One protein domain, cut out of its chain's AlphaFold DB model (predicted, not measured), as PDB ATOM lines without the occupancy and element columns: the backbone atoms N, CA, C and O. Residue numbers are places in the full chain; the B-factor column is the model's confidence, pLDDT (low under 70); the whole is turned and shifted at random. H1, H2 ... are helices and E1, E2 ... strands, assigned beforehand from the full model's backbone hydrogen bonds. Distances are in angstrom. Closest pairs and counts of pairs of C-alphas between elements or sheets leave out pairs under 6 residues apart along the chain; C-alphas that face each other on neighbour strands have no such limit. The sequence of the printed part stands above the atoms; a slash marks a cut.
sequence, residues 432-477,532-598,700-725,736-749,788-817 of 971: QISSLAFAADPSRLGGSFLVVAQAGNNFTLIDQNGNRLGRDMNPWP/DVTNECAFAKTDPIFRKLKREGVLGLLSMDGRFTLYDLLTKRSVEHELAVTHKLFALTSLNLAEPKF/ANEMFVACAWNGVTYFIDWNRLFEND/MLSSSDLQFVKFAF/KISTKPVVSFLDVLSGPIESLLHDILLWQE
ATOM      1  N   GLN A 432      -6.105 -26.487 -74.324       85.62
ATOM      2  CA  GLN A 432      -7.489 -26.779 -73.964       85.62
ATOM      3  C   GLN A 432      -7.692 -28.278 -73.714       85.62
ATOM      4  O   GLN A 432      -7.420 -29.104 -74.583       85.62
ATOM      5  N   ILE A 433      -8.236 -28.602 -72.537       88.50
ATOM      6  CA  ILE A 433      -8.724 -29.943 -72.206       88.50
ATOM      7  C   ILE A 433     -10.042 -30.153 -72.949       88.50
ATOM      8  O   ILE A 433     -11.017 -29.428 -72.714       88.50
ATOM      9  N   SER A 434     -10.072 -31.137 -73.840       85.06
ATOM     10  CA  SER A 434     -11.259 -31.473 -74.626       85.06
ATOM     11  C   SER A 434     -12.026 -32.652 -74.027       85.06
ATOM     12  O   SER A 434     -13.243 -32.550 -73.868       85.06
ATOM     13  N   SER A 435     -11.329 -33.710 -73.599       87.25
ATOM     14  CA  SER A 435     -11.950 -34.895 -72.995       87.25
ATOM     15  C   SER A 435     -11.076 -35.595 -71.950       87.25
ATOM     16  O   SER A 435      -9.886 -35.296 -71.818       87.25
ATOM     17  N   LEU A 436     -11.689 -36.498 -71.181       90.06
ATOM     18  CA  LEU A 436     -11.059 -37.284 -70.115       90.06
ATOM     19  C   LEU A 436     -11.435 -38.761 -70.261       90.06
ATOM     20  O   LEU A 436     -12.609 -39.069 -70.454       90.06
ATOM     21  N   ALA A 437     -10.476 -39.659 -70.048       86.88
ATOM     22  CA  ALA A 437     -10.732 -41.090 -69.899       86.88
ATOM     23  C   ALA A 437      -9.938 -41.667 -68.719       86.88
ATOM     24  O   ALA A 437      -8.907 -41.124 -68.321       86.88
ATOM     25  N   PHE A 438     -10.416 -42.776 -68.159       86.25
ATOM     26  CA  PHE A 438      -9.702 -43.547 -67.145       86.25
ATOM     27  C   PHE A 438      -9.148 -44.823 -67.776       86.25
ATOM     28  O   PHE A 438      -9.895 -45.550 -68.430       86.25
ATOM     29  N   ALA A 439      -7.861 -45.091 -67.571       81.62
ATOM     30  CA  ALA A 439      -7.177 -46.275 -68.073       81.62
ATOM     31  C   ALA A 439      -6.538 -47.059 -66.921       81.62
ATOM     32  O   ALA A 439      -6.056 -46.476 -65.948       81.62
ATOM     33  N   ALA A 440      -6.488 -48.385 -67.046       75.00
ATOM     34  CA  ALA A 440      -5.590 -49.203 -66.234       75.00
ATOM     35  C   ALA A 440      -4.157 -49.108 -66.790       75.00
ATOM     36  O   ALA A 440      -3.972 -48.930 -67.994       75.00
ATOM     37  N   ASP A 441      -3.149 -49.247 -65.929       76.56
ATOM     38  CA  ASP A 441      -1.751 -49.400 -66.342       76.56
ATOM     39  C   ASP A 441      -1.471 -50.883 -66.661       76.56
ATOM     40  O   ASP A 441      -1.349 -51.688 -65.734       76.56
ATOM     41  N   PRO A 442      -1.320 -51.290 -67.937       67.56
ATOM     42  CA  PRO A 442      -1.062 -52.692 -68.272       67.56
ATOM     43  C   PRO A 442       0.331 -53.171 -67.824       67.56
ATOM     44  O   PRO A 442       0.604 -54.372 -67.850       67.56
ATOM     45  N   SER A 443       1.221 -52.263 -67.402       65.44
ATOM     46  CA  SER A 443       2.551 -52.589 -66.877       65.44
ATOM     47  C   SER A 443       2.582 -52.821 -65.359       65.44
ATOM     48  O   SER A 443       3.567 -53.362 -64.848       65.44
ATOM     49  N   ARG A 444       1.518 -52.459 -64.620       67.25
ATOM     50  CA  ARG A 444       1.440 -52.577 -63.152       67.25
ATOM     51  C   ARG A 444       0.077 -53.102 -62.705       67.25
ATOM     52  O   ARG A 444      -0.932 -52.421 -62.855       67.25
ATOM     53  N   LEU A 445       0.036 -54.268 -62.049       62.56
ATOM     54  CA  LEU A 445      -1.203 -54.741 -61.414       62.56
ATOM     55  C   LEU A 445      -1.707 -53.713 -60.387       62.56
ATOM     56  O   LEU A 445      -1.028 -53.446 -59.399       62.56
ATOM     57  N   GLY A 446      -2.905 -53.177 -60.623       62.81
ATOM     58  CA  GLY A 446      -3.518 -52.144 -59.781       62.81
ATOM     59  C   GLY A 446      -3.043 -50.715 -60.064       62.81
ATOM     60  O   GLY A 446      -3.469 -49.804 -59.363       62.81
ATOM     61  N   GLY A 447      -2.191 -50.499 -61.072       71.06
ATOM     62  CA  GLY A 447      -1.867 -49.161 -61.562       71.06
ATOM     63  C   GLY A 447      -3.000 -48.579 -62.413       71.06
ATOM     64  O   GLY A 447      -3.723 -49.310 -63.095       71.06
ATOM     65  N   SER A 448      -3.142 -47.257 -62.399       80.44
ATOM     66  CA  SER A 448      -4.113 -46.518 -63.208       80.44
ATOM     67  C   SER A 448      -3.524 -45.215 -63.749       80.44
ATOM     68  O   SER A 448      -2.588 -44.646 -63.181       80.44
ATOM     69  N   PHE A 449      -4.093 -44.749 -64.861       85.94
ATOM     70  CA  PHE A 449      -3.783 -43.470 -65.483       85.94
ATOM     71  C   PHE A 449      -5.063 -42.669 -65.735       85.94
ATOM     72  O   PHE A 449      -6.015 -43.159 -66.348       85.94
ATOM     73  N   LEU A 450      -5.054 -41.396 -65.339       88.69
ATOM     74  CA  LEU A 450      -6.017 -40.417 -65.840       88.69
ATOM     75  C   LEU A 450      -5.507 -39.887 -67.185       88.69
ATOM     76  O   LEU A 450      -4.474 -39.219 -67.251       88.69
ATOM     77  N   VAL A 451      -6.233 -40.192 -68.260       90.00
ATOM     78  CA  VAL A 451      -5.923 -39.764 -69.627       90.00
ATOM     79  C   VAL A 451      -6.589 -38.421 -69.901       90.00
ATOM     80  O   VAL A 451      -7.809 -38.289 -69.787       90.00
ATOM     81  N   VAL A 452      -5.797 -37.425 -70.295       90.62
ATOM     82  CA  VAL A 452      -6.264 -36.064 -70.584       90.62
ATOM     83  C   VAL A 452      -6.042 -35.756 -72.058       90.62
ATOM     84  O   VAL A 452      -4.902 -35.568 -72.483       90.62
ATOM     85  N   ALA A 453      -7.124 -35.675 -72.835       88.75
ATOM     86  CA  ALA A 453      -7.056 -35.254 -74.231       88.75
ATOM     87  C   ALA A 453      -6.867 -33.733 -74.328       88.75
ATOM     88  O   ALA A 453      -7.565 -32.948 -73.675       88.75
ATOM     89  N   GLN A 454      -5.914 -33.334 -75.166       88.19
ATOM     90  CA  GLN A 454      -5.531 -31.952 -75.455       88.19
ATOM     91  C   GLN A 454      -5.574 -31.734 -76.969       88.19
ATOM     92  O   GLN A 454      -5.468 -32.705 -77.708       88.19
ATOM     93  N   ALA A 455      -5.723 -30.494 -77.440       80.88
ATOM     94  CA  ALA A 455      -5.840 -30.181 -78.872       80.88
ATOM     95  C   ALA A 455      -4.681 -30.725 -79.745       80.88
ATOM     96  O   ALA A 455      -3.568 -30.924 -79.260       80.88
ATOM     97  N   GLY A 456      -4.952 -30.962 -81.037       76.06
ATOM     98  CA  GLY A 456      -3.945 -31.407 -82.018       76.06
ATOM     99  C   GLY A 456      -3.528 -32.878 -81.881       76.06
ATOM    100  O   GLY A 456      -2.346 -33.174 -81.741       76.06
ATOM    101  N   ASN A 457      -4.508 -33.790 -81.867       76.94
ATOM    102  CA  ASN A 457      -4.361 -35.242 -81.663       76.94
ATOM    103  C   ASN A 457      -3.415 -35.678 -80.508       76.94
ATOM    104  O   ASN A 457      -2.695 -36.671 -80.618       76.94
ATOM    105  N   ASN A 458      -3.383 -34.926 -79.400       84.62
ATOM    106  CA  ASN A 458      -2.402 -35.093 -78.322       84.62
ATOM    107  C   ASN A 458      -3.056 -35.462 -76.974       84.62
ATOM    108  O   ASN A 458      -4.230 -35.180 -76.724       84.62
ATOM    109  N   PHE A 459      -2.285 -36.075 -76.076       89.06
ATOM    110  CA  PHE A 459      -2.731 -36.433 -74.731       89.06
ATOM    111  C   PHE A 459      -1.590 -36.387 -73.709       89.06
ATOM    112  O   PHE A 459      -0.434 -36.669 -74.019       89.06
ATOM    113  N   THR A 460      -1.945 -36.073 -72.466       89.50
ATOM    114  CA  THR A 460      -1.082 -36.251 -71.290       89.50
ATOM    115  C   THR A 460      -1.689 -37.329 -70.404       89.50
ATOM    116  O   THR A 460      -2.906 -37.367 -70.211       89.50
ATOM    117  N   LEU A 461      -0.843 -38.181 -69.830       88.94
ATOM    118  CA  LEU A 461      -1.240 -39.131 -68.793       88.94
ATOM    119  C   LEU A 461      -0.898 -38.557 -67.415       88.94
ATOM    120  O   LEU A 461       0.110 -37.867 -67.259       88.94
ATOM    121  N   ILE A 462      -1.717 -38.845 -66.410       89.38
ATOM    122  CA  ILE A 462      -1.402 -38.598 -64.999       89.38
ATOM    123  C   ILE A 462      -1.320 -39.949 -64.284       89.38
ATOM    124  O   ILE A 462      -2.254 -40.742 -64.396       89.38
ATOM    125  N   ASP A 463      -0.218 -40.204 -63.574       87.50
ATOM    126  CA  ASP A 463      -0.040 -41.405 -62.747       87.50
ATOM    127  C   ASP A 463      -0.724 -41.278 -61.371       87.50
ATOM    128  O   ASP A 463      -1.122 -40.191 -60.951       87.50
ATOM    129  N   GLN A 464      -0.798 -42.390 -60.636       86.38
ATOM    130  CA  GLN A 464      -1.359 -42.440 -59.277       86.38
ATOM    131  C   GLN A 464      -0.660 -41.521 -58.258       86.38
ATOM    132  O   GLN A 464      -1.240 -41.173 -57.237       86.38
ATOM    133  N   ASN A 465       0.569 -41.076 -58.525       83.94
ATOM    134  CA  ASN A 465       1.284 -40.125 -57.671       83.94
ATOM    135  C   ASN A 465       0.965 -38.660 -58.044       83.94
ATOM    136  O   ASN A 465       1.493 -37.733 -57.429       83.94
ATOM    137  N   GLY A 466       0.141 -38.433 -59.073       83.44
ATOM    138  CA  GLY A 466      -0.178 -37.123 -59.632       83.44
ATOM    139  C   GLY A 466       0.862 -36.570 -60.616       83.44
ATOM    140  O   GLY A 466       0.696 -35.435 -61.080       83.44
ATOM    141  N   ASN A 467       1.906 -37.333 -60.960       86.50
ATOM    142  CA  ASN A 467       2.911 -36.940 -61.947       86.50
ATOM    143  C   ASN A 467       2.302 -36.929 -63.348       86.50
ATOM    144  O   ASN A 467       1.525 -37.811 -63.705       86.50
ATOM    145  N   ARG A 468       2.722 -35.973 -64.180       87.00
ATOM    146  CA  ARG A 468       2.335 -35.930 -65.594       87.00
ATOM    147  C   ARG A 468       3.364 -36.666 -66.434       87.00
ATOM    148  O   ARG A 468       4.550 -36.346 -66.349       87.00
ATOM    149  N   LEU A 469       2.904 -37.580 -67.277       84.31
ATOM    150  CA  LEU A 469       3.720 -38.339 -68.217       84.31
ATOM    151  C   LEU A 469       3.377 -37.944 -69.663       84.31
ATOM    152  O   LEU A 469       2.216 -37.663 -69.981       84.31
ATOM    153  N   GLY A 470       4.386 -37.903 -70.533       79.81
ATOM    154  CA  GLY A 470       4.210 -37.707 -71.975       79.81
ATOM    155  C   GLY A 470       3.715 -38.965 -72.704       79.81
ATOM    156  O   GLY A 470       3.533 -40.026 -72.104       79.81
ATOM    157  N   ARG A 471       3.563 -38.867 -74.035       73.62
ATOM    158  CA  ARG A 471       3.227 -39.991 -74.948       73.62
ATOM    159  C   ARG A 471       4.283 -41.114 -74.949       73.62
ATOM    160  O   ARG A 471       4.037 -42.204 -75.451       73.62
ATOM    161  N   ASP A 472       5.452 -40.871 -74.366       69.69
ATOM    162  CA  ASP A 472       6.543 -41.823 -74.135       69.69
ATOM    163  C   ASP A 472       6.528 -42.456 -72.722       69.69
ATOM    164  O   ASP A 472       7.375 -43.300 -72.413       69.69
ATOM    165  N   MET A 473       5.558 -42.091 -71.872       69.31
ATOM    166  CA  MET A 473       5.491 -42.360 -70.425       69.31
ATOM    167  C   MET A 473       6.632 -41.740 -69.592       69.31
ATOM    168  O   MET A 473       6.797 -42.108 -68.427       69.31
ATOM    169  N   ASN A 474       7.424 -40.807 -70.130       71.62
ATOM    170  CA  ASN A 474       8.434 -40.112 -69.332       71.62
ATOM    171  C   ASN A 474       7.795 -38.953 -68.545       71.62
ATOM    172  O   ASN A 474       6.903 -38.279 -69.071       71.62
ATOM    173  N   PRO A 475       8.235 -38.679 -67.301       68.19
ATOM    174  CA  PRO A 475       7.773 -37.516 -66.553       68.19
ATOM    175  C   PRO A 475       8.093 -36.209 -67.279       68.19
ATOM    176  O   PRO A 475       9.227 -35.996 -67.714       68.19
ATOM    177  N   TRP A 476       7.116 -35.304 -67.352       61.19
ATOM    178  CA  TRP A 476       7.364 -33.936 -67.809       61.19
ATOM    179  C   TRP A 476       8.427 -33.263 -66.919       61.19
ATOM    180  O   TRP A 476       8.365 -33.410 -65.693       61.19
ATOM    181  N   PRO A 477       9.381 -32.498 -67.488       44.44
ATOM    182  CA  PRO A 477      10.402 -31.808 -66.706       44.44
ATOM    183  C   PRO A 477       9.738 -30.842 -65.718       44.44
ATOM    184  O   PRO A 477       8.991 -29.942 -66.107       44.44
ATOM    185  N   ASP A 532      -7.025 -24.563 -83.272       44.66
ATOM    186  CA  ASP A 532      -7.446 -25.377 -82.109       44.66
ATOM    187  C   ASP A 532      -8.323 -26.606 -82.448       44.66
ATOM    188  O   ASP A 532      -9.554 -26.590 -82.300       44.66
ATOM    189  N   VAL A 533      -7.698 -27.699 -82.903       58.03
ATOM    190  CA  VAL A 533      -8.437 -28.913 -83.271       58.03
ATOM    191  C   VAL A 533      -8.758 -29.700 -82.004       58.03
ATOM    192  O   VAL A 533      -7.884 -30.313 -81.390       58.03
ATOM    193  N   THR A 534     -10.020 -29.637 -81.578       65.31
ATOM    194  CA  THR A 534     -10.538 -30.366 -80.413       65.31
ATOM    195  C   THR A 534     -10.586 -31.867 -80.678       65.31
ATOM    196  O   THR A 534     -11.108 -32.277 -81.714       65.31
ATOM    197  N   ASN A 535     -10.138 -32.675 -79.714       71.56
ATOM    198  CA  ASN A 535     -10.142 -34.136 -79.822       71.56
ATOM    199  C   ASN A 535     -11.044 -34.781 -78.764       71.56
ATOM    200  O   ASN A 535     -11.091 -34.315 -77.627       71.56
ATOM    201  N   GLU A 536     -11.678 -35.899 -79.082       79.50
ATOM    202  CA  GLU A 536     -12.261 -36.793 -78.078       79.50
ATOM    203  C   GLU A 536     -11.331 -37.985 -77.826       79.50
ATOM    204  O   GLU A 536     -10.528 -38.355 -78.684       79.50
ATOM    205  N   CYS A 537     -11.429 -38.588 -76.641       75.62
ATOM    206  CA  CYS A 537     -10.714 -39.815 -76.306       75.62
ATOM    207  C   CYS A 537     -11.672 -40.858 -75.727       75.62
ATOM    208  O   CYS A 537     -12.656 -40.523 -75.071       75.62
ATOM    209  N   ALA A 538     -11.371 -42.128 -75.975       68.38
ATOM    210  CA  ALA A 538     -12.088 -43.268 -75.428       68.38
ATOM    211  C   ALA A 538     -11.087 -44.378 -75.115       68.38
ATOM    212  O   ALA A 538     -10.091 -44.546 -75.816       68.38
ATOM    213  N   PHE A 539     -11.352 -45.152 -74.069       74.38
ATOM    214  CA  PHE A 539     -10.487 -46.244 -73.637       74.38
ATOM    215  C   PHE A 539     -11.156 -47.592 -73.915       74.38
ATOM    216  O   PHE A 539     -12.334 -47.760 -73.591       74.38
ATOM    217  N   ALA A 540     -10.417 -48.528 -74.510       57.78
ATOM    218  CA  ALA A 540     -10.863 -49.905 -74.681       57.78
ATOM    219  C   ALA A 540     -10.585 -50.707 -73.401       57.78
ATOM    220  O   ALA A 540      -9.456 -50.737 -72.898       57.78
ATOM    221  N   LYS A 541     -11.622 -51.354 -72.869       54.62
ATOM    222  CA  LYS A 541     -11.583 -52.160 -71.652       54.62
ATOM    223  C   LYS A 541     -12.068 -53.583 -71.949       54.62
ATOM    224  O   LYS A 541     -13.215 -53.940 -71.683       54.62
ATOM    225  N   THR A 542     -11.135 -54.418 -72.395       46.03
ATOM    226  CA  THR A 542     -11.347 -55.856 -72.594       46.03
ATOM    227  C   THR A 542     -11.732 -56.576 -71.296       46.03
ATOM    228  O   THR A 542     -11.202 -56.273 -70.224       46.03
ATOM    229  N   ASP A 543     -12.620 -57.570 -71.388       36.75
ATOM    230  CA  ASP A 543     -13.156 -58.281 -70.222       36.75
ATOM    231  C   ASP A 543     -12.112 -59.157 -69.490       36.75
ATOM    232  O   ASP A 543     -11.461 -60.002 -70.116       36.75
ATOM    233  N   PRO A 544     -12.011 -59.084 -68.144       33.81
ATOM    234  CA  PRO A 544     -10.982 -59.785 -67.361       33.81
ATOM    235  C   PRO A 544     -11.127 -61.318 -67.363       33.81
ATOM    236  O   PRO A 544     -10.213 -62.031 -66.943       33.81
ATOM    237  N   ILE A 545     -12.254 -61.843 -67.854       32.56
ATOM    238  CA  ILE A 545     -12.472 -63.279 -68.086       32.56
ATOM    239  C   ILE A 545     -11.527 -63.795 -69.189       32.56
ATOM    240  O   ILE A 545     -11.065 -64.935 -69.129       32.56
ATOM    241  N   PHE A 546     -11.158 -62.950 -70.158       35.75
ATOM    242  CA  PHE A 546     -10.290 -63.306 -71.284       35.75
ATOM    243  C   PHE A 546      -8.789 -63.150 -70.996       35.75
ATOM    244  O   PHE A 546      -7.992 -63.089 -71.925       35.75
ATOM    245  N   ARG A 547      -8.360 -63.197 -69.725       33.28
ATOM    246  CA  ARG A 547      -6.963 -63.044 -69.246       33.28
ATOM    247  C   ARG A 547      -5.870 -63.925 -69.889       33.28
ATOM    248  O   ARG A 547      -4.698 -63.749 -69.562       33.28
ATOM    249  N   LYS A 548      -6.201 -64.857 -70.792       34.06
ATOM    250  CA  LYS A 548      -5.222 -65.516 -71.683       34.06
ATOM    251  C   LYS A 548      -4.795 -64.633 -72.870       34.06
ATOM    252  O   LYS A 548      -3.677 -64.789 -73.351       34.06
ATOM    253  N   LEU A 549      -5.636 -63.697 -73.308       41.75
ATOM    254  CA  LEU A 549      -5.348 -62.676 -74.317       41.75
ATOM    255  C   LEU A 549      -4.975 -61.365 -73.598       41.75
ATOM    256  O   LEU A 549      -5.839 -60.618 -73.147       41.75
ATOM    257  N   LYS A 550      -3.671 -61.099 -73.447       42.34
ATOM    258  CA  LYS A 550      -3.127 -59.927 -72.728       42.34
ATOM    259  C   LYS A 550      -3.364 -58.602 -73.486       42.34
ATOM    260  O   LYS A 550      -2.442 -58.134 -74.150       42.34
ATOM    261  N   ARG A 551      -4.570 -58.018 -73.444       56.75
ATOM    262  CA  ARG A 551      -4.911 -56.802 -74.227       56.75
ATOM    263  C   ARG A 551      -5.771 -55.761 -73.500       56.75
ATOM    264  O   ARG A 551      -6.576 -55.073 -74.117       56.75
ATOM    265  N   GLU A 552      -5.544 -55.598 -72.202       60.88
ATOM    266  CA  GLU A 552      -5.953 -54.377 -71.499       60.88
ATOM    267  C   GLU A 552      -5.000 -53.231 -71.915       60.88
ATOM    268  O   GLU A 552      -3.792 -53.462 -71.988       60.88
ATOM    269  N   GLY A 553      -5.499 -52.010 -72.168       70.94
ATOM    270  CA  GLY A 553      -4.632 -50.827 -72.327       70.94
ATOM    271  C   GLY A 553      -4.600 -50.107 -73.686       70.94
ATOM    272  O   GLY A 553      -3.659 -49.350 -73.916       70.94
ATOM    273  N   VAL A 554      -5.581 -50.282 -74.580       80.88
ATOM    274  CA  VAL A 554      -5.622 -49.535 -75.858       80.88
ATOM    275  C   VAL A 554      -6.463 -48.259 -75.740       80.88
ATOM    276  O   VAL A 554      -7.616 -48.274 -75.307       80.88
ATOM    277  N   LEU A 555      -5.878 -47.134 -76.147       86.69
ATOM    278  CA  LEU A 555      -6.488 -45.807 -76.164       86.69
ATOM    279  C   LEU A 555      -6.863 -45.413 -77.598       86.69
ATOM    280  O   LEU A 555      -6.012 -45.415 -78.486       86.69
ATOM    281  N   GLY A 556      -8.118 -45.023 -77.805       87.44
ATOM    282  CA  GLY A 556      -8.578 -44.344 -79.011       87.44
ATOM    283  C   GLY A 556      -8.570 -42.827 -78.817       87.44
ATOM    284  O   GLY A 556      -9.117 -42.309 -77.841       87.44
ATOM    285  N   LEU A 557      -7.976 -42.115 -79.768       88.25
ATOM    286  CA  LEU A 557      -7.980 -40.659 -79.886       88.25
ATOM    287  C   LEU A 557      -8.633 -40.283 -81.211       88.25
ATOM    288  O   LEU A 557      -8.383 -40.920 -82.234       88.25
ATOM    289  N   LEU A 558      -9.474 -39.255 -81.197       88.56
ATOM    290  CA  LEU A 558     -10.180 -38.803 -82.384       88.56
ATOM    291  C   LEU A 558     -10.165 -37.289 -82.490       88.56
ATOM    292  O   LEU A 558     -10.794 -36.591 -81.695       88.56
ATOM    293  N   SER A 559      -9.499 -36.800 -83.524       87.88
ATOM    294  CA  SER A 559      -9.488 -35.399 -83.901       87.88
ATOM    295  C   SER A 559     -10.731 -35.021 -84.713       87.88
ATOM    296  O   SER A 559     -11.240 -35.788 -85.533       87.88
ATOM    297  N   MET A 560     -11.229 -33.806 -84.477       82.38
ATOM    298  CA  MET A 560     -12.420 -33.235 -85.118       82.38
ATOM    299  C   MET A 560     -12.325 -33.148 -86.655       82.38
ATOM    300  O   MET A 560     -13.363 -33.059 -87.316       82.38
ATOM    301  N   ASP A 561     -11.111 -33.148 -87.216       80.62
ATOM    302  CA  ASP A 561     -10.843 -33.131 -88.662       80.62
ATOM    303  C   ASP A 561     -11.056 -34.491 -89.354       80.62
ATOM    304  O   ASP A 561     -11.359 -34.515 -90.543       80.62
ATOM    305  N   GLY A 562     -10.971 -35.602 -88.616       79.44
ATOM    306  CA  GLY A 562     -11.033 -36.964 -89.155       79.44
ATOM    307  C   GLY A 562      -9.858 -37.857 -88.752       79.44
ATOM    308  O   GLY A 562      -9.962 -39.075 -88.892       79.44
ATOM    309  N   ARG A 563      -8.760 -37.309 -88.213       85.38
ATOM    310  CA  ARG A 563      -7.604 -38.123 -87.798       85.38
ATOM    311  C   ARG A 563      -7.964 -38.963 -86.575       85.38
ATOM    312  O   ARG A 563      -8.211 -38.435 -85.491       85.38
ATOM    313  N   PHE A 564      -7.993 -40.278 -86.754       87.81
ATOM    314  CA  PHE A 564      -8.163 -41.253 -85.685       87.81
ATOM    315  C   PHE A 564      -6.808 -41.872 -85.346       87.81
ATOM    316  O   PHE A 564      -6.024 -42.207 -86.230       87.81
ATOM    317  N   THR A 565      -6.501 -42.019 -84.063       87.31
ATOM    318  CA  THR A 565      -5.244 -42.603 -83.597       87.31
ATOM    319  C   THR A 565      -5.507 -43.617 -82.513       87.31
ATOM    320  O   THR A 565      -6.101 -43.310 -81.482       87.31
ATOM    321  N   LEU A 566      -5.011 -44.826 -82.740       86.88
ATOM    322  CA  LEU A 566      -4.881 -45.831 -81.701       86.88
ATOM    323  C   LEU A 566      -3.504 -45.704 -81.080       86.88
ATOM    324  O   LEU A 566      -2.509 -45.609 -81.796       86.88
ATOM    325  N   TYR A 567      -3.453 -45.739 -79.757       84.56
ATOM    326  CA  TYR A 567      -2.225 -45.783 -78.980       84.56
ATOM    327  C   TYR A 567      -2.303 -46.943 -77.984       84.56
ATOM    328  O   TYR A 567      -3.235 -47.025 -77.185       84.56
ATOM    329  N   ASP A 568      -1.326 -47.841 -78.030       81.94
ATOM    330  CA  ASP A 568      -1.207 -48.953 -77.088       81.94
ATOM    331  C   ASP A 568      -0.321 -48.543 -75.901       81.94
ATOM    332  O   ASP A 568       0.872 -48.282 -76.071       81.94
ATOM    333  N   LEU A 569      -0.890 -48.518 -74.688       78.75
ATOM    334  CA  LEU A 569      -0.166 -48.174 -73.458       78.75
ATOM    335  C   LEU A 569       0.955 -49.177 -73.122       78.75
ATOM    336  O   LEU A 569       1.881 -48.811 -72.398       78.75
ATOM    337  N   LEU A 570       0.896 -50.413 -73.634       76.75
ATOM    338  CA  LEU A 570       1.879 -51.462 -73.358       76.75
ATOM    339  C   LEU A 570       3.103 -51.380 -74.285       76.75
ATOM    340  O   LEU A 570       4.231 -51.315 -73.795       76.75
ATOM    341  N   THR A 571       2.918 -51.367 -75.612       72.56
ATOM    342  CA  THR A 571       4.043 -51.231 -76.566       72.56
ATOM    343  C   THR A 571       4.482 -49.783 -76.804       72.56
ATOM    344  O   THR A 571       5.534 -49.567 -77.410       72.56
ATOM    345  N   LYS A 572       3.705 -48.795 -76.332       78.38
ATOM    346  CA  LYS A 572       3.870 -47.347 -76.577       78.38
ATOM    347  C   LYS A 572       3.829 -46.947 -78.056       78.38
ATOM    348  O   LYS A 572       4.329 -45.884 -78.431       78.38
ATOM    349  N   ARG A 573       3.270 -47.803 -78.912       78.81
ATOM    350  CA  ARG A 573       3.129 -47.559 -80.351       78.81
ATOM    351  C   ARG A 573       1.788 -46.915 -80.661       78.81
ATOM    352  O   ARG A 573       0.827 -47.047 -79.906       78.81
ATOM    353  N   SER A 574       1.732 -46.253 -81.808       82.50
ATOM    354  CA  SER A 574       0.491 -45.726 -82.357       82.50
ATOM    355  C   SER A 574       0.362 -45.976 -83.845       82.50
ATOM    356  O   SER A 574       1.349 -45.908 -84.575       82.50
ATOM    357  N   VAL A 575      -0.880 -46.182 -84.267       81.88
ATOM    358  CA  VAL A 575      -1.307 -46.229 -85.665       81.88
ATOM    359  C   VAL A 575      -2.305 -45.100 -85.859       81.88
ATOM    360  O   VAL A 575      -3.278 -44.997 -85.110       81.88
ATOM    361  N   GLU A 576      -2.047 -44.251 -86.847       83.56
ATOM    362  CA  GLU A 576      -2.901 -43.113 -87.189       83.56
ATOM    363  C   GLU A 576      -3.568 -43.393 -88.546       83.56
ATOM    364  O   GLU A 576      -2.918 -43.858 -89.484       83.56
ATOM    365  N   HIS A 577      -4.879 -43.170 -88.638       81.12
ATOM    366  CA  HIS A 577      -5.692 -43.393 -89.833       81.12
ATOM    367  C   HIS A 577      -6.603 -42.181 -90.046       81.12
ATOM    368  O   HIS A 577      -7.332 -41.769 -89.141       81.12
ATOM    369  N   GLU A 578      -6.580 -41.602 -91.243       80.94
ATOM    370  CA  GLU A 578      -7.428 -40.464 -91.588       80.94
ATOM    371  C   GLU A 578      -8.801 -40.955 -92.063       80.94
ATOM    372  O   GLU A 578      -8.951 -41.502 -93.154       80.94
ATOM    373  N   LEU A 579      -9.824 -40.783 -91.225       77.88
ATOM    374  CA  LEU A 579     -11.194 -41.090 -91.613       77.88
ATOM    375  C   LEU A 579     -11.622 -40.125 -92.722       77.88
ATOM    376  O   LEU A 579     -11.591 -38.910 -92.544       77.88
ATOM    377  N   ALA A 580     -12.122 -40.656 -93.838       70.38
ATOM    378  CA  ALA A 580     -12.735 -39.848 -94.889       70.38
ATOM    379  C   ALA A 580     -14.091 -39.275 -94.416       70.38
ATOM    380  O   ALA A 580     -15.163 -39.841 -94.688       70.38
ATOM    381  N   VAL A 581     -14.052 -38.171 -93.661       73.94
ATOM    382  CA  VAL A 581     -15.225 -37.447 -93.148       73.94
ATOM    383  C   VAL A 581     -15.497 -36.189 -93.966       73.94
ATOM    384  O   VAL A 581     -14.597 -35.473 -94.377       73.94
ATOM    385  N   THR A 582     -16.777 -35.881 -94.171       65.69
ATOM    386  CA  THR A 582     -17.214 -34.642 -94.840       65.69
ATOM    387  C   THR A 582     -17.602 -33.533 -93.859       65.69
ATOM    388  O   THR A 582     -17.970 -32.440 -94.281       65.69
ATOM    389  N   HIS A 583     -17.619 -33.836 -92.560       77.62
ATOM    390  CA  HIS A 583     -18.153 -33.009 -91.481       77.62
ATOM    391  C   HIS A 583     -17.376 -33.284 -90.191       77.62
ATOM    392  O   HIS A 583     -16.807 -34.355 -90.025       77.62
ATOM    393  N   LYS A 584     -17.411 -32.337 -89.254       83.81
ATOM    394  CA  LYS A 584     -16.693 -32.435 -87.980       83.81
ATOM    395  C   LYS A 584     -17.156 -33.623 -87.129       83.81
ATOM    396  O   LYS A 584     -18.354 -33.755 -86.851       83.81
ATOM    397  N   LEU A 585     -16.195 -34.443 -86.698       85.19
ATOM    398  CA  LEU A 585     -16.373 -35.444 -85.643       85.19
ATOM    399  C   LEU A 585     -16.371 -34.760 -84.268       85.19
ATOM    400  O   LEU A 585     -15.725 -33.727 -84.088       85.19
ATOM    401  N   PHE A 586     -17.143 -35.295 -83.319       85.25
ATOM    402  CA  PHE A 586     -17.359 -34.639 -82.016       85.25
ATOM    403  C   PHE A 586     -17.594 -35.590 -80.831       85.25
ATOM    404  O   PHE A 586     -17.763 -35.124 -79.706       85.25
ATOM    405  N   ALA A 587     -17.661 -36.897 -81.082       86.69
ATOM    406  CA  ALA A 587     -17.864 -37.919 -80.065       86.69
ATOM    407  C   ALA A 587     -17.077 -39.177 -80.448       86.69
ATOM    408  O   ALA A 587     -17.148 -39.614 -81.600       86.69
ATOM    409  N   LEU A 588     -16.364 -39.749 -79.478       90.25
ATOM    410  CA  LEU A 588     -15.711 -41.055 -79.541       90.25
ATOM    411  C   LEU A 588     -16.096 -41.833 -78.277       90.25
ATOM    412  O   LEU A 588     -16.167 -41.259 -77.194       90.25
ATOM    413  N   THR A 589     -16.357 -43.129 -78.406       88.25
ATOM    414  CA  THR A 589     -16.746 -44.006 -77.293       88.25
ATOM    415  C   THR A 589     -16.354 -45.455 -77.601       88.25
ATOM    416  O   THR A 589     -16.157 -45.799 -78.766       88.25
ATOM    417  N   SER A 590     -16.203 -46.299 -76.582       86.50
ATOM    418  CA  SER A 590     -16.005 -47.746 -76.725       86.50
ATOM    419  C   SER A 590     -17.339 -48.486 -76.577       86.50
ATOM    420  O   SER A 590     -18.165 -48.157 -75.726       86.50
ATOM    421  N   LEU A 591     -17.565 -49.488 -77.426       85.94
ATOM    422  CA  LEU A 591     -18.768 -50.316 -77.438       85.94
ATOM    423  C   LEU A 591     -18.372 -51.794 -77.421       85.94
ATOM    424  O   LEU A 591     -17.835 -52.307 -78.401       85.94
ATOM    425  N   ASN A 592     -18.671 -52.480 -76.317       81.38
ATOM    426  CA  ASN A 592     -18.553 -53.932 -76.215       81.38
ATOM    427  C   ASN A 592     -19.799 -54.589 -76.839       81.38
ATOM    428  O   ASN A 592     -20.923 -54.311 -76.417       81.38
ATOM    429  N   LEU A 593     -19.597 -55.430 -77.857       76.56
ATOM    430  CA  LEU A 593     -20.650 -56.170 -78.564       76.56
ATOM    431  C   LEU A 593     -20.799 -57.626 -78.086       76.56
ATOM    432  O   LEU A 593     -21.597 -58.372 -78.655       76.56
ATOM    433  N   ALA A 594     -20.028 -58.064 -77.087       63.88
ATOM    434  CA  ALA A 594     -20.169 -59.399 -76.518       63.88
ATOM    435  C   ALA A 594     -21.498 -59.537 -75.751       63.88
ATOM    436  O   ALA A 594     -21.900 -58.642 -75.007       63.88
ATOM    437  N   GLU A 595     -22.170 -60.683 -75.892       51.38
ATOM    438  CA  GLU A 595     -23.347 -60.985 -75.070       51.38
ATOM    439  C   GLU A 595     -22.913 -61.164 -73.599       51.38
ATOM    440  O   GLU A 595     -21.970 -61.925 -73.331       51.38
ATOM    441  N   PRO A 596     -23.551 -60.474 -72.631       43.62
ATOM    442  CA  PRO A 596     -23.084 -60.444 -71.249       43.62
ATOM    443  C   PRO A 596     -23.188 -61.829 -70.602       43.62
ATOM    444  O   PRO A 596     -24.273 -62.338 -70.311       43.62
ATOM    445  N   LYS A 597     -22.033 -62.451 -70.341       35.16
ATOM    446  CA  LYS A 597     -21.965 -63.744 -69.651       35.16
ATOM    447  C   LYS A 597     -22.400 -63.566 -68.196       35.16
ATOM    448  O   LYS A 597     -21.735 -62.906 -67.407       35.16
ATOM    449  N   PHE A 598     -23.526 -64.185 -67.856       32.16
ATOM    450  CA  PHE A 598     -24.180 -64.090 -66.554       32.16
ATOM    451  C   PHE A 598     -23.341 -64.742 -65.434       32.16
ATOM    452  O   PHE A 598     -23.503 -65.927 -65.131       32.16
ATOM    453  N   ALA A 700     -13.268 -60.889 -78.231       52.28
ATOM    454  CA  ALA A 700     -13.867 -59.819 -77.450       52.28
ATOM    455  C   ALA A 700     -14.158 -58.652 -78.400       52.28
ATOM    456  O   ALA A 700     -13.293 -57.816 -78.637       52.28
ATOM    457  N   ASN A 701     -15.363 -58.631 -78.979       66.69
ATOM    458  CA  ASN A 701     -15.787 -57.651 -79.983       66.69
ATOM    459  C   ASN A 701     -16.044 -56.260 -79.365       66.69
ATOM    460  O   ASN A 701     -17.150 -55.724 -79.434       66.69
ATOM    461  N   GLU A 702     -15.026 -55.678 -78.739       77.31
ATOM    462  CA  GLU A 702     -14.996 -54.270 -78.374       77.31
ATOM    463  C   GLU A 702     -14.557 -53.444 -79.585       77.31
ATOM    464  O   GLU A 702     -13.534 -53.717 -80.214       77.31
ATOM    465  N   MET A 703     -15.335 -52.418 -79.916       84.12
ATOM    466  CA  MET A 703     -15.080 -51.510 -81.033       84.12
ATOM    467  C   MET A 703     -15.029 -50.069 -80.539       84.12
ATOM    468  O   MET A 703     -15.747 -49.702 -79.607       84.12
ATOM    469  N   PHE A 704     -14.254 -49.219 -81.212       88.56
ATOM    470  CA  PHE A 704     -14.424 -47.774 -81.058       88.56
ATOM    471  C   PHE A 704     -15.543 -47.285 -81.979       88.56
ATOM    472  O   PHE A 704     -15.689 -47.762 -83.105       88.56
ATOM    473  N   VAL A 705     -16.339 -46.328 -81.509       89.88
ATOM    474  CA  VAL A 705     -17.456 -45.744 -82.254       89.88
ATOM    475  C   VAL A 705     -17.321 -44.225 -82.251       89.88
ATOM    476  O   VAL A 705     -17.303 -43.595 -81.194       89.88
ATOM    477  N   ALA A 706     -17.215 -43.641 -83.441       90.06
ATOM    478  CA  ALA A 706     -17.014 -42.214 -83.671       90.06
ATOM    479  C   ALA A 706     -18.226 -41.601 -84.389       90.06
ATOM    480  O   ALA A 706     -18.720 -42.193 -85.346       90.06
ATOM    481  N   CYS A 707     -18.696 -40.415 -83.986       90.62
ATOM    482  CA  CYS A 707     -19.858 -39.759 -84.609       90.62
ATOM    483  C   CYS A 707     -19.585 -38.307 -85.034       90.62
ATOM    484  O   CYS A 707     -18.915 -37.544 -84.331       90.62
ATOM    485  N   ALA A 708     -20.154 -37.919 -86.180       88.56
ATOM    486  CA  ALA A 708     -20.144 -36.563 -86.731       88.56
ATOM    487  C   ALA A 708     -21.486 -35.842 -86.524       88.56
ATOM    488  O   ALA A 708     -22.541 -36.468 -86.405       88.56
ATOM    489  N   TRP A 709     -21.471 -34.504 -86.557       85.81
ATOM    490  CA  TRP A 709     -22.682 -33.667 -86.423       85.81
ATOM    491  C   TRP A 709     -23.752 -33.902 -87.505       85.81
ATOM    492  O   TRP A 709     -24.892 -33.467 -87.345       85.81
ATOM    493  N   ASN A 710     -23.405 -34.559 -88.613       84.12
ATOM    494  CA  ASN A 710     -24.314 -34.897 -89.712       84.12
ATOM    495  C   ASN A 710     -24.939 -36.303 -89.595       84.12
ATOM    496  O   ASN A 710     -25.508 -36.774 -90.575       84.12
ATOM    497  N   GLY A 711     -24.777 -36.984 -88.454       83.88
ATOM    498  CA  GLY A 711     -25.308 -38.332 -88.242       83.88
ATOM    499  C   GLY A 711     -24.476 -39.457 -88.857       83.88
ATOM    500  O   GLY A 711     -24.863 -40.618 -88.757       83.88
ATOM    501  N   VAL A 712     -23.331 -39.162 -89.479       85.12
ATOM    502  CA  VAL A 712     -22.411 -40.217 -89.918       85.12
ATOM    503  C   VAL A 712     -21.669 -40.782 -88.708       85.12
ATOM    504  O   VAL A 712     -21.030 -40.039 -87.959       85.12
ATOM    505  N   THR A 713     -21.728 -42.102 -88.557       88.94
ATOM    506  CA  THR A 713     -21.095 -42.856 -87.473       88.94
ATOM    507  C   THR A 713     -20.148 -43.898 -88.058       88.94
ATOM    508  O   THR A 713     -20.503 -44.606 -88.999       88.94
ATOM    509  N   TYR A 714     -18.943 -43.988 -87.505       86.44
ATOM    510  CA  TYR A 714     -17.906 -44.938 -87.894       86.44
ATOM    511  C   TYR A 714     -17.694 -45.923 -86.744       86.44
ATOM    512  O   TYR A 714     -17.426 -45.508 -85.618       86.44
ATOM    513  N   PHE A 715     -17.803 -47.214 -87.033       86.25
ATOM    514  CA  PHE A 715     -17.447 -48.312 -86.137       86.25
ATOM    515  C   PHE A 715     -16.073 -48.820 -86.552       86.25
ATOM    516  O   PHE A 715     -15.861 -49.092 -87.733       86.25
ATOM    517  N   ILE A 716     -15.157 -48.925 -85.598       84.94
ATOM    518  CA  ILE A 716     -13.741 -49.180 -85.839       84.94
ATOM    519  C   ILE A 716     -13.358 -50.487 -85.147       84.94
ATOM    520  O   ILE A 716     -13.313 -50.554 -83.914       84.94
ATOM    521  N   ASP A 717     -13.095 -51.521 -85.944       81.06
ATOM    522  CA  ASP A 717     -12.510 -52.767 -85.461       81.06
ATOM    523  C   ASP A 717     -10.991 -52.611 -85.384       81.06
ATOM    524  O   ASP A 717     -10.300 -52.521 -86.400       81.06
ATOM    525  N   TRP A 718     -10.486 -52.554 -84.156       78.50
ATOM    526  CA  TRP A 718      -9.065 -52.427 -83.847       78.50
ATOM    527  C   TRP A 718      -8.431 -53.768 -83.452       78.50
ATOM    528  O   TRP A 718      -7.208 -53.859 -83.353       78.50
ATOM    529  N   ASN A 719      -9.235 -54.820 -83.259       70.56
ATOM    530  CA  ASN A 719      -8.776 -56.105 -82.727       70.56
ATOM    531  C   ASN A 719      -7.793 -56.802 -83.684       70.56
ATOM    532  O   ASN A 719      -6.872 -57.491 -83.237       70.56
ATOM    533  N   ARG A 720      -7.949 -56.552 -84.993       62.59
ATOM    534  CA  ARG A 720      -7.101 -57.069 -86.080       62.59
ATOM    535  C   ARG A 720      -5.696 -56.483 -86.146       62.59
ATOM    536  O   ARG A 720      -4.800 -57.171 -86.615       62.59
ATOM    537  N   LEU A 721      -5.461 -55.272 -85.625       59.47
ATOM    538  CA  LEU A 721      -4.104 -54.690 -85.572       59.47
ATOM    539  C   LEU A 721      -3.115 -55.540 -84.760       59.47
ATOM    540  O   LEU A 721      -1.910 -55.286 -84.782       59.47
ATOM    541  N   PHE A 722      -3.641 -56.521 -84.032       59.19
ATOM    542  CA  PHE A 722      -2.931 -57.437 -83.173       59.19
ATOM    543  C   PHE A 722      -3.437 -58.867 -83.456       59.19
ATOM    544  O   PHE A 722      -4.056 -59.480 -82.597       59.19
ATOM    545  N   GLU A 723      -3.240 -59.450 -84.637       54.03
ATOM    546  CA  GLU A 723      -3.481 -60.900 -84.790       54.03
ATOM    547  C   GLU A 723      -2.313 -61.707 -84.173       54.03
ATOM    548  O   GLU A 723      -1.188 -61.217 -84.052       54.03
ATOM    549  N   ASN A 724      -2.598 -62.902 -83.637       45.81
ATOM    550  CA  ASN A 724      -1.589 -63.721 -82.952       45.81
ATOM    551  C   ASN A 724      -0.890 -64.632 -83.969       45.81
ATOM    552  O   ASN A 724      -1.506 -65.577 -84.453       45.81
ATOM    553  N   ASP A 725       0.403 -64.418 -84.218       41.84
ATOM    554  CA  ASP A 725       1.247 -65.407 -84.896       41.84
ATOM    555  C   ASP A 725       1.364 -66.673 -84.022       41.84
ATOM    556  O   ASP A 725       2.188 -66.743 -83.107       41.84
ATOM    557  N   MET A 736       2.072 -54.447 -83.947       51.31
ATOM    558  CA  MET A 736       0.982 -53.528 -84.291       51.31
ATOM    559  C   MET A 736       1.037 -53.253 -85.803       51.31
ATOM    560  O   MET A 736       2.070 -52.785 -86.297       51.31
ATOM    561  N   LEU A 737      -0.011 -53.667 -86.520       56.50
ATOM    562  CA  LEU A 737      -0.053 -53.684 -87.987       56.50
ATOM    563  C   LEU A 737      -0.239 -52.274 -88.586       56.50
ATOM    564  O   LEU A 737      -0.145 -51.269 -87.880       56.50
ATOM    565  N   SER A 738      -0.407 -52.180 -89.905       58.81
ATOM    566  CA  SER A 738      -0.488 -50.899 -90.609       58.81
ATOM    567  C   SER A 738      -1.850 -50.222 -90.419       58.81
ATOM    568  O   SER A 738      -2.829 -50.840 -90.002       58.81
ATOM    569  N   SER A 739      -1.952 -48.941 -90.775       58.16
ATOM    570  CA  SER A 739      -3.238 -48.234 -90.784       58.16
ATOM    571  C   SER A 739      -4.230 -48.779 -91.820       58.16
ATOM    572  O   SER A 739      -5.419 -48.482 -91.701       58.16
ATOM    573  N   SER A 740      -3.782 -49.590 -92.787       55.69
ATOM    574  CA  SER A 740      -4.632 -50.280 -93.768       55.69
ATOM    575  C   SER A 740      -5.412 -51.453 -93.165       55.69
ATOM    576  O   SER A 740      -6.505 -51.759 -93.629       55.69
ATOM    577  N   ASP A 741      -4.880 -52.086 -92.112       62.25
ATOM    578  CA  ASP A 741      -5.452 -53.291 -91.492       62.25
ATOM    579  C   ASP A 741      -6.664 -52.988 -90.577       62.25
ATOM    580  O   ASP A 741      -7.345 -53.897 -90.092       62.25
ATOM    581  N   LEU A 742      -6.954 -51.702 -90.339       70.25
ATOM    582  CA  LEU A 742      -8.122 -51.245 -89.585       70.25
ATOM    583  C   LEU A 742      -9.406 -51.365 -90.408       70.25
ATOM    584  O   LEU A 742      -9.523 -50.808 -91.501       70.25
ATOM    585  N   GLN A 743     -10.416 -52.035 -89.848       72.19
ATOM    586  CA  GLN A 743     -11.692 -52.243 -90.532       72.19
ATOM    587  C   GLN A 743     -12.761 -51.284 -90.012       72.19
ATOM    588  O   GLN A 743     -13.095 -51.256 -88.827       72.19
ATOM    589  N   PHE A 744     -13.316 -50.504 -90.940       75.06
ATOM    590  CA  PHE A 744     -14.301 -49.465 -90.664       75.06
ATOM    591  C   PHE A 744     -15.664 -49.848 -91.235       75.06
ATOM    592  O   PHE A 744     -15.794 -50.107 -92.431       75.06
ATOM    593  N   VAL A 745     -16.703 -49.809 -90.401       76.62
ATOM    594  CA  VAL A 745     -18.097 -49.882 -90.860       76.62
ATOM    595  C   VAL A 745     -18.726 -48.504 -90.710       76.62
ATOM    596  O   VAL A 745     -18.610 -47.873 -89.661       76.62
ATOM    597  N   LYS A 746     -19.387 -48.015 -91.758       77.62
ATOM    598  CA  LYS A 746     -20.007 -46.689 -91.782       77.62
ATOM    599  C   LYS A 746     -21.522 -46.817 -91.684       77.62
ATOM    600  O   LYS A 746     -22.123 -47.595 -92.412       77.62
ATOM    601  N   PHE A 747     -22.130 -46.012 -90.826       82.19
ATOM    602  CA  PHE A 747     -23.571 -45.795 -90.761       82.19
ATOM    603  C   PHE A 747     -23.885 -44.316 -91.018       82.19
ATOM    604  O   PHE A 747     -23.052 -43.441 -90.778       82.19
ATOM    605  N   ALA A 748     -25.093 -44.036 -91.506       80.88
ATOM    606  CA  ALA A 748     -25.618 -42.688 -91.665       80.88
ATOM    607  C   ALA A 748     -27.011 -42.609 -91.027       80.88
ATOM    608  O   ALA A 748     -27.994 -43.107 -91.575       80.88
ATOM    609  N   PHE A 749     -27.082 -41.979 -89.858       85.25
ATOM    610  CA  PHE A 749     -28.330 -41.614 -89.203       85.25
ATOM    611  C   PHE A 749     -29.068 -40.528 -90.011       85.25
ATOM    612  O   PHE A 749     -28.448 -39.603 -90.539       85.25
ATOM    613  N   LYS A 788     -26.031 -55.438 -83.303       76.38
ATOM    614  CA  LYS A 788     -25.120 -56.510 -83.741       76.38
ATOM    615  C   LYS A 788     -24.360 -56.088 -85.000       76.38
ATOM    616  O   LYS A 788     -24.967 -55.567 -85.937       76.38
ATOM    617  N   ILE A 789     -23.045 -56.305 -85.004       71.06
ATOM    618  CA  ILE A 789     -22.108 -55.946 -86.082       71.06
ATOM    619  C   ILE A 789     -21.233 -57.170 -86.368       71.06
ATOM    620  O   ILE A 789     -20.853 -57.875 -85.437       71.06
ATOM    621  N   SER A 790     -20.921 -57.442 -87.639       60.91
ATOM    622  CA  SER A 790     -20.022 -58.536 -88.026       60.91
ATOM    623  C   SER A 790     -18.930 -58.042 -88.977       60.91
ATOM    624  O   SER A 790     -19.161 -57.860 -90.172       60.91
ATOM    625  N   THR A 791     -17.730 -57.834 -88.436       58.59
ATOM    626  CA  THR A 791     -16.514 -57.405 -89.147       58.59
ATOM    627  C   THR A 791     -15.729 -58.606 -89.684       58.59
ATOM    628  O   THR A 791     -14.560 -58.851 -89.372       58.59
ATOM    629  N   LYS A 792     -16.400 -59.395 -90.535       52.72
ATOM    630  CA  LYS A 792     -15.716 -60.374 -91.392       52.72
ATOM    631  C   LYS A 792     -14.822 -59.622 -92.385       52.72
ATOM    632  O   LYS A 792     -15.287 -58.631 -92.954       52.72
ATOM    633  N   PRO A 793     -13.581 -60.081 -92.620       48.88
ATOM    634  CA  PRO A 793     -12.615 -59.308 -93.379       48.88
ATOM    635  C   PRO A 793     -13.066 -59.166 -94.833       48.88
ATOM    636  O   PRO A 793     -13.573 -60.107 -95.454       48.88
ATOM    637  N   VAL A 794     -12.874 -57.969 -95.378       44.50
ATOM    638  CA  VAL A 794     -12.961 -57.721 -96.814       44.50
ATOM    639  C   VAL A 794     -11.532 -57.642 -97.309       44.50
ATOM    640  O   VAL A 794     -10.852 -56.676 -96.995       44.50
ATOM    641  N   VAL A 795     -11.090 -58.649 -98.064       48.22
ATOM    642  CA  VAL A 795      -9.785 -58.600 -98.731       48.22
ATOM    643  C   VAL A 795      -9.834 -57.466 -99.757       48.22
ATOM    644  O   VAL A 795     -10.562 -57.551-100.751       48.22
ATOM    645  N   SER A 796      -9.121 -56.380 -99.481       43.06
ATOM    646  CA  SER A 796      -8.987 -55.238-100.376       43.06
ATOM    647  C   SER A 796      -8.150 -55.610-101.596       43.06
ATOM    648  O   SER A 796      -7.339 -56.534-101.570       43.06
ATOM    649  N   PHE A 797      -8.290 -54.836-102.673       44.47
ATOM    650  CA  PHE A 797      -7.361 -54.924-103.801       44.47
ATOM    651  C   PHE A 797      -5.915 -54.630-103.368       44.47
ATOM    652  O   PHE A 797      -4.979 -55.249-103.869       44.47
ATOM    653  N   LEU A 798      -5.748 -53.705-102.416       51.38
ATOM    654  CA  LEU A 798      -4.442 -53.334-101.880       51.38
ATOM    655  C   LEU A 798      -3.835 -54.477-101.060       51.38
ATOM    656  O   LEU A 798      -2.677 -54.796-101.281       51.38
ATOM    657  N   ASP A 799      -4.620 -55.165-100.228       49.66
ATOM    658  CA  ASP A 799      -4.163 -56.331 -99.458       49.66
ATOM    659  C   ASP A 799      -3.637 -57.442-100.385       49.66
ATOM    660  O   ASP A 799      -2.607 -58.048-100.097       49.66
ATOM    661  N   VAL A 800      -4.297 -57.671-101.533       54.00
ATOM    662  CA  VAL A 800      -3.843 -58.633-102.559       54.00
ATOM    663  C   VAL A 800      -2.529 -58.194-103.213       54.00
ATOM    664  O   VAL A 800      -1.661 -59.031-103.444       54.00
ATOM    665  N   LEU A 801      -2.364 -56.906-103.536       51.56
ATOM    666  CA  LEU A 801      -1.112 -56.395-104.108       51.56
ATOM    667  C   LEU A 801       0.044 -56.402-103.096       51.56
ATOM    668  O   LEU A 801       1.190 -56.664-103.482       51.56
ATOM    669  N   SER A 802      -0.264 -56.106-101.831       54.03
ATOM    670  CA  SER A 802       0.712 -55.843-100.779       54.03
ATOM    671  C   SER A 802       1.625 -57.039-100.513       54.03
ATOM    672  O   SER A 802       1.215 -58.203-100.530       54.03
ATOM    673  N   GLY A 803       2.907 -56.754-100.290       65.00
ATOM    674  CA  GLY A 803       3.931 -57.785-100.150       65.00
ATOM    675  C   GLY A 803       4.453 -58.284-101.508       65.00
ATOM    676  O   GLY A 803       5.247 -57.571-102.121       65.00
ATOM    677  N   PRO A 804       4.125 -59.506-101.991       58.69
ATOM    678  CA  PRO A 804       4.919 -60.133-103.051       58.69
ATOM    679  C   PRO A 804       4.842 -59.451-104.420       58.69
ATOM    680  O   PRO A 804       5.838 -59.465-105.136       58.69
ATOM    681  N   ILE A 805       3.682 -58.912-104.814       62.16
ATOM    682  CA  ILE A 805       3.527 -58.264-106.127       62.16
ATOM    683  C   ILE A 805       4.023 -56.817-106.073       62.16
ATOM    684  O   ILE A 805       4.720 -56.391-106.988       62.16
ATOM    685  N   GLU A 806       3.743 -56.096-104.988       63.50
ATOM    686  CA  GLU A 806       4.267 -54.750-104.735       63.50
ATOM    687  C   GLU A 806       5.804 -54.695-104.793       63.50
ATOM    688  O   GLU A 806       6.344 -53.863-105.522       63.50
ATOM    689  N   SER A 807       6.509 -55.629-104.134       62.28
ATOM    690  CA  SER A 807       7.976 -55.736-104.238       62.28
ATOM    691  C   SER A 807       8.421 -55.969-105.682       62.28
ATOM    692  O   SER A 807       9.194 -55.179-106.207       62.28
ATOM    693  N   LEU A 808       7.883 -56.992-106.360       60.59
ATOM    694  CA  LEU A 808       8.289 -57.330-107.732       60.59
ATOM    695  C   LEU A 808       8.044 -56.180-108.720       60.59
ATOM    696  O   LEU A 808       8.862 -55.957-109.607       60.59
ATOM    697  N   LEU A 809       6.948 -55.431-108.571       63.62
ATOM    698  CA  LEU A 809       6.680 -54.245-109.388       63.62
ATOM    699  C   LEU A 809       7.661 -53.107-109.080       63.62
ATOM    700  O   LEU A 809       8.126 -52.453-110.012       63.62
ATOM    701  N   HIS A 810       8.005 -52.884-107.810       61.75
ATOM    702  CA  HIS A 810       8.999 -51.887-107.412       61.75
ATOM    703  C   HIS A 810      10.399 -52.233-107.949       61.75
ATOM    704  O   HIS A 810      11.052 -51.381-108.548       61.75
ATOM    705  N   ASP A 811      10.814 -53.495-107.828       62.34
ATOM    706  CA  ASP A 811      12.101 -54.001-108.315       62.34
ATOM    707  C   ASP A 811      12.220 -53.865-109.851       62.34
ATOM    708  O   ASP A 811      13.251 -53.423-110.364       62.34
ATOM    709  N   ILE A 812      11.141 -54.156-110.595       62.62
ATOM    710  CA  ILE A 812      11.067 -53.976-112.059       62.62
ATOM    711  C   ILE A 812      11.090 -52.486-112.452       62.62
ATOM    712  O   ILE A 812      11.764 -52.119-113.420       62.62
ATOM    713  N   LEU A 813      10.393 -51.611-111.718       62.88
ATOM    714  CA  LEU A 813      10.377 -50.162-111.976       62.88
ATOM    715  C   LEU A 813      11.747 -49.516-111.725       62.88
ATOM    716  O   LEU A 813      12.222 -48.753-112.567       62.88
ATOM    717  N   LEU A 814      12.424 -49.872-110.627       62.97
ATOM    718  CA  LEU A 814      13.793 -49.425-110.344       62.97
ATOM    719  C   LEU A 814      14.773 -49.846-111.451       62.97
ATOM    720  O   LEU A 814      15.651 -49.070-111.832       62.97
ATOM    721  N   TRP A 815      14.598 -51.045-112.010       62.12
ATOM    722  CA  TRP A 815      15.359 -51.524-113.166       62.12
ATOM    723  C   TRP A 815      15.135 -50.670-114.425       62.12
ATOM    724  O   TRP A 815      16.090 -50.346-115.135       62.12
ATOM    725  N   GLN A 816      13.888 -50.271-114.698       54.78
ATOM    726  CA  GLN A 816      13.555 -49.398-115.831       54.78
ATOM    727  C   GLN A 816      14.106 -47.976-115.646       54.78
ATOM    728  O   GLN A 816      14.643 -47.403-116.595       54.78
ATOM    729  N   GLU A 817      14.052 -47.422-114.431       57.69
ATOM    730  CA  GLU A 817      14.696 -46.142-114.107       57.69
ATOM    731  C   GLU A 817      16.213 -46.168-114.326       57.69
ATOM    732  O   GLU A 817      16.777 -45.191-114.821       57.69
TER     733      GLU A 817
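Overview. This is residues 432 to 477, 532 to 598, 700 to 725, 736 to 749 and 788 to 817 of the 971 residues of an uncharacterized protein of Bifiguratus adelaidae (UniProt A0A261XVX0). Look first for three small antiparallel sheets set like neighbouring blades of an open propeller, face to face in turn: their first strands E1, E4 and E8 come close together, and their last strands E3, E7 and E11 fan apart. The sheet E4 E5 E6 E7 is the middle blade; beyond the blades H2 and H3 lie on none of the sheets, and residues 810 to 817 of H3 stick out. The printed part has 183 residues, with eleven named strands and three named helices in the order E1 to E10, H1, E11, H2, H3; the class is mixed, helices and strands. The whole is compact, with a radius of gyration of the C-alphas of 18.3 A and spans of 60 by 42 by 41 A.

Arrangement. Begin with the sheet of E4, residues 535 to 540, E5, residues 554 to 559, E6, residues 563 to 568, and E7, residues 574 to 578, in that order across it; it is a meander, each strand the antiparallel neighbour of the one before. Look for N 538 and O 556, 2.9 A apart, between E4 and E5, for N 557 and O 565, 2.8 A, between E5 and E6, and for N 577 and O 564, 2.8 A, between E6 and E7. This sheet is only just strongly twisted, its C-alphas lying up to 4.2 A off the best plane. It faces the strongly twisted sheet of E8, residues 585 to 592, E9, residues 702 to 708, E10, residues 712 to 717, and E11, residues 743 to 748, with best planes 11 degrees apart. The closest C-alphas of E4 and E8 are those of Ala 538 and Thr 589, 5.1 A apart, while E7 and E11 are apart. Within that sheet find N 591 and O 703 at 2.8 A, N 706 and O 714 at 2.9 A, and N 715 and O 745 at 2.8 A. The sheet E4 E5 E6 E7 also faces the meander of E1, residues 433 to 440, E2, residues 448 to 454, and E3, residues 458 to 463, with best planes 32 degrees apart; the three sheets form a stack of sheets, face to face in turn. The closest C-alphas of E1 and E4 are those of Ser 435 and Glu 536, 5.4 A apart. N 437 and O 451 are 3.0 A apart between E1 and E2, and N 452 and O 460 are 2.9 A apart between E2 and E3. H1, residues 719 to 722, only grazes the sheet E8 E9 E10 E11 with residues 719 to 721. H2, residues 797 to 801, and H3, residues 804 to 817, meet only through their link. In H2 and H3 every O i to N i+4 pair is within hydrogen-bond range; H1 is too short for such a pair.

Along the chain. Find C-alpha 433 at (-8.724, -29.943, -72.206), where E1 begins its 20.4 A run. E2 is 19.1 A long and E3 17.0 A. E4 begins at C-alpha 535, (-10.142, -34.136, -79.822). E8 is 20.9 A long and E9 20.2 A. H3, 20.3 A long, ends at C-alpha 817, (14.696, -46.142, -114.107).

Size, cuts and confidence. The two C-alphas farthest apart are those of Phe 598 and Glu 817, 64.0 A. Four cuts interrupt the printed part: the C-alphas of 477 and 532 are 24.4 A apart, those of 598 and 700 15.6 A, those of 725 and 736 11.9 A, and those of 749 and 788 16.2 A. Of the links printed whole, E4 to E5 is long. The mean pLDDT of the printed part is 71.1; 75 residues are under 70, among them residues 540 to 552 and 790 to 817.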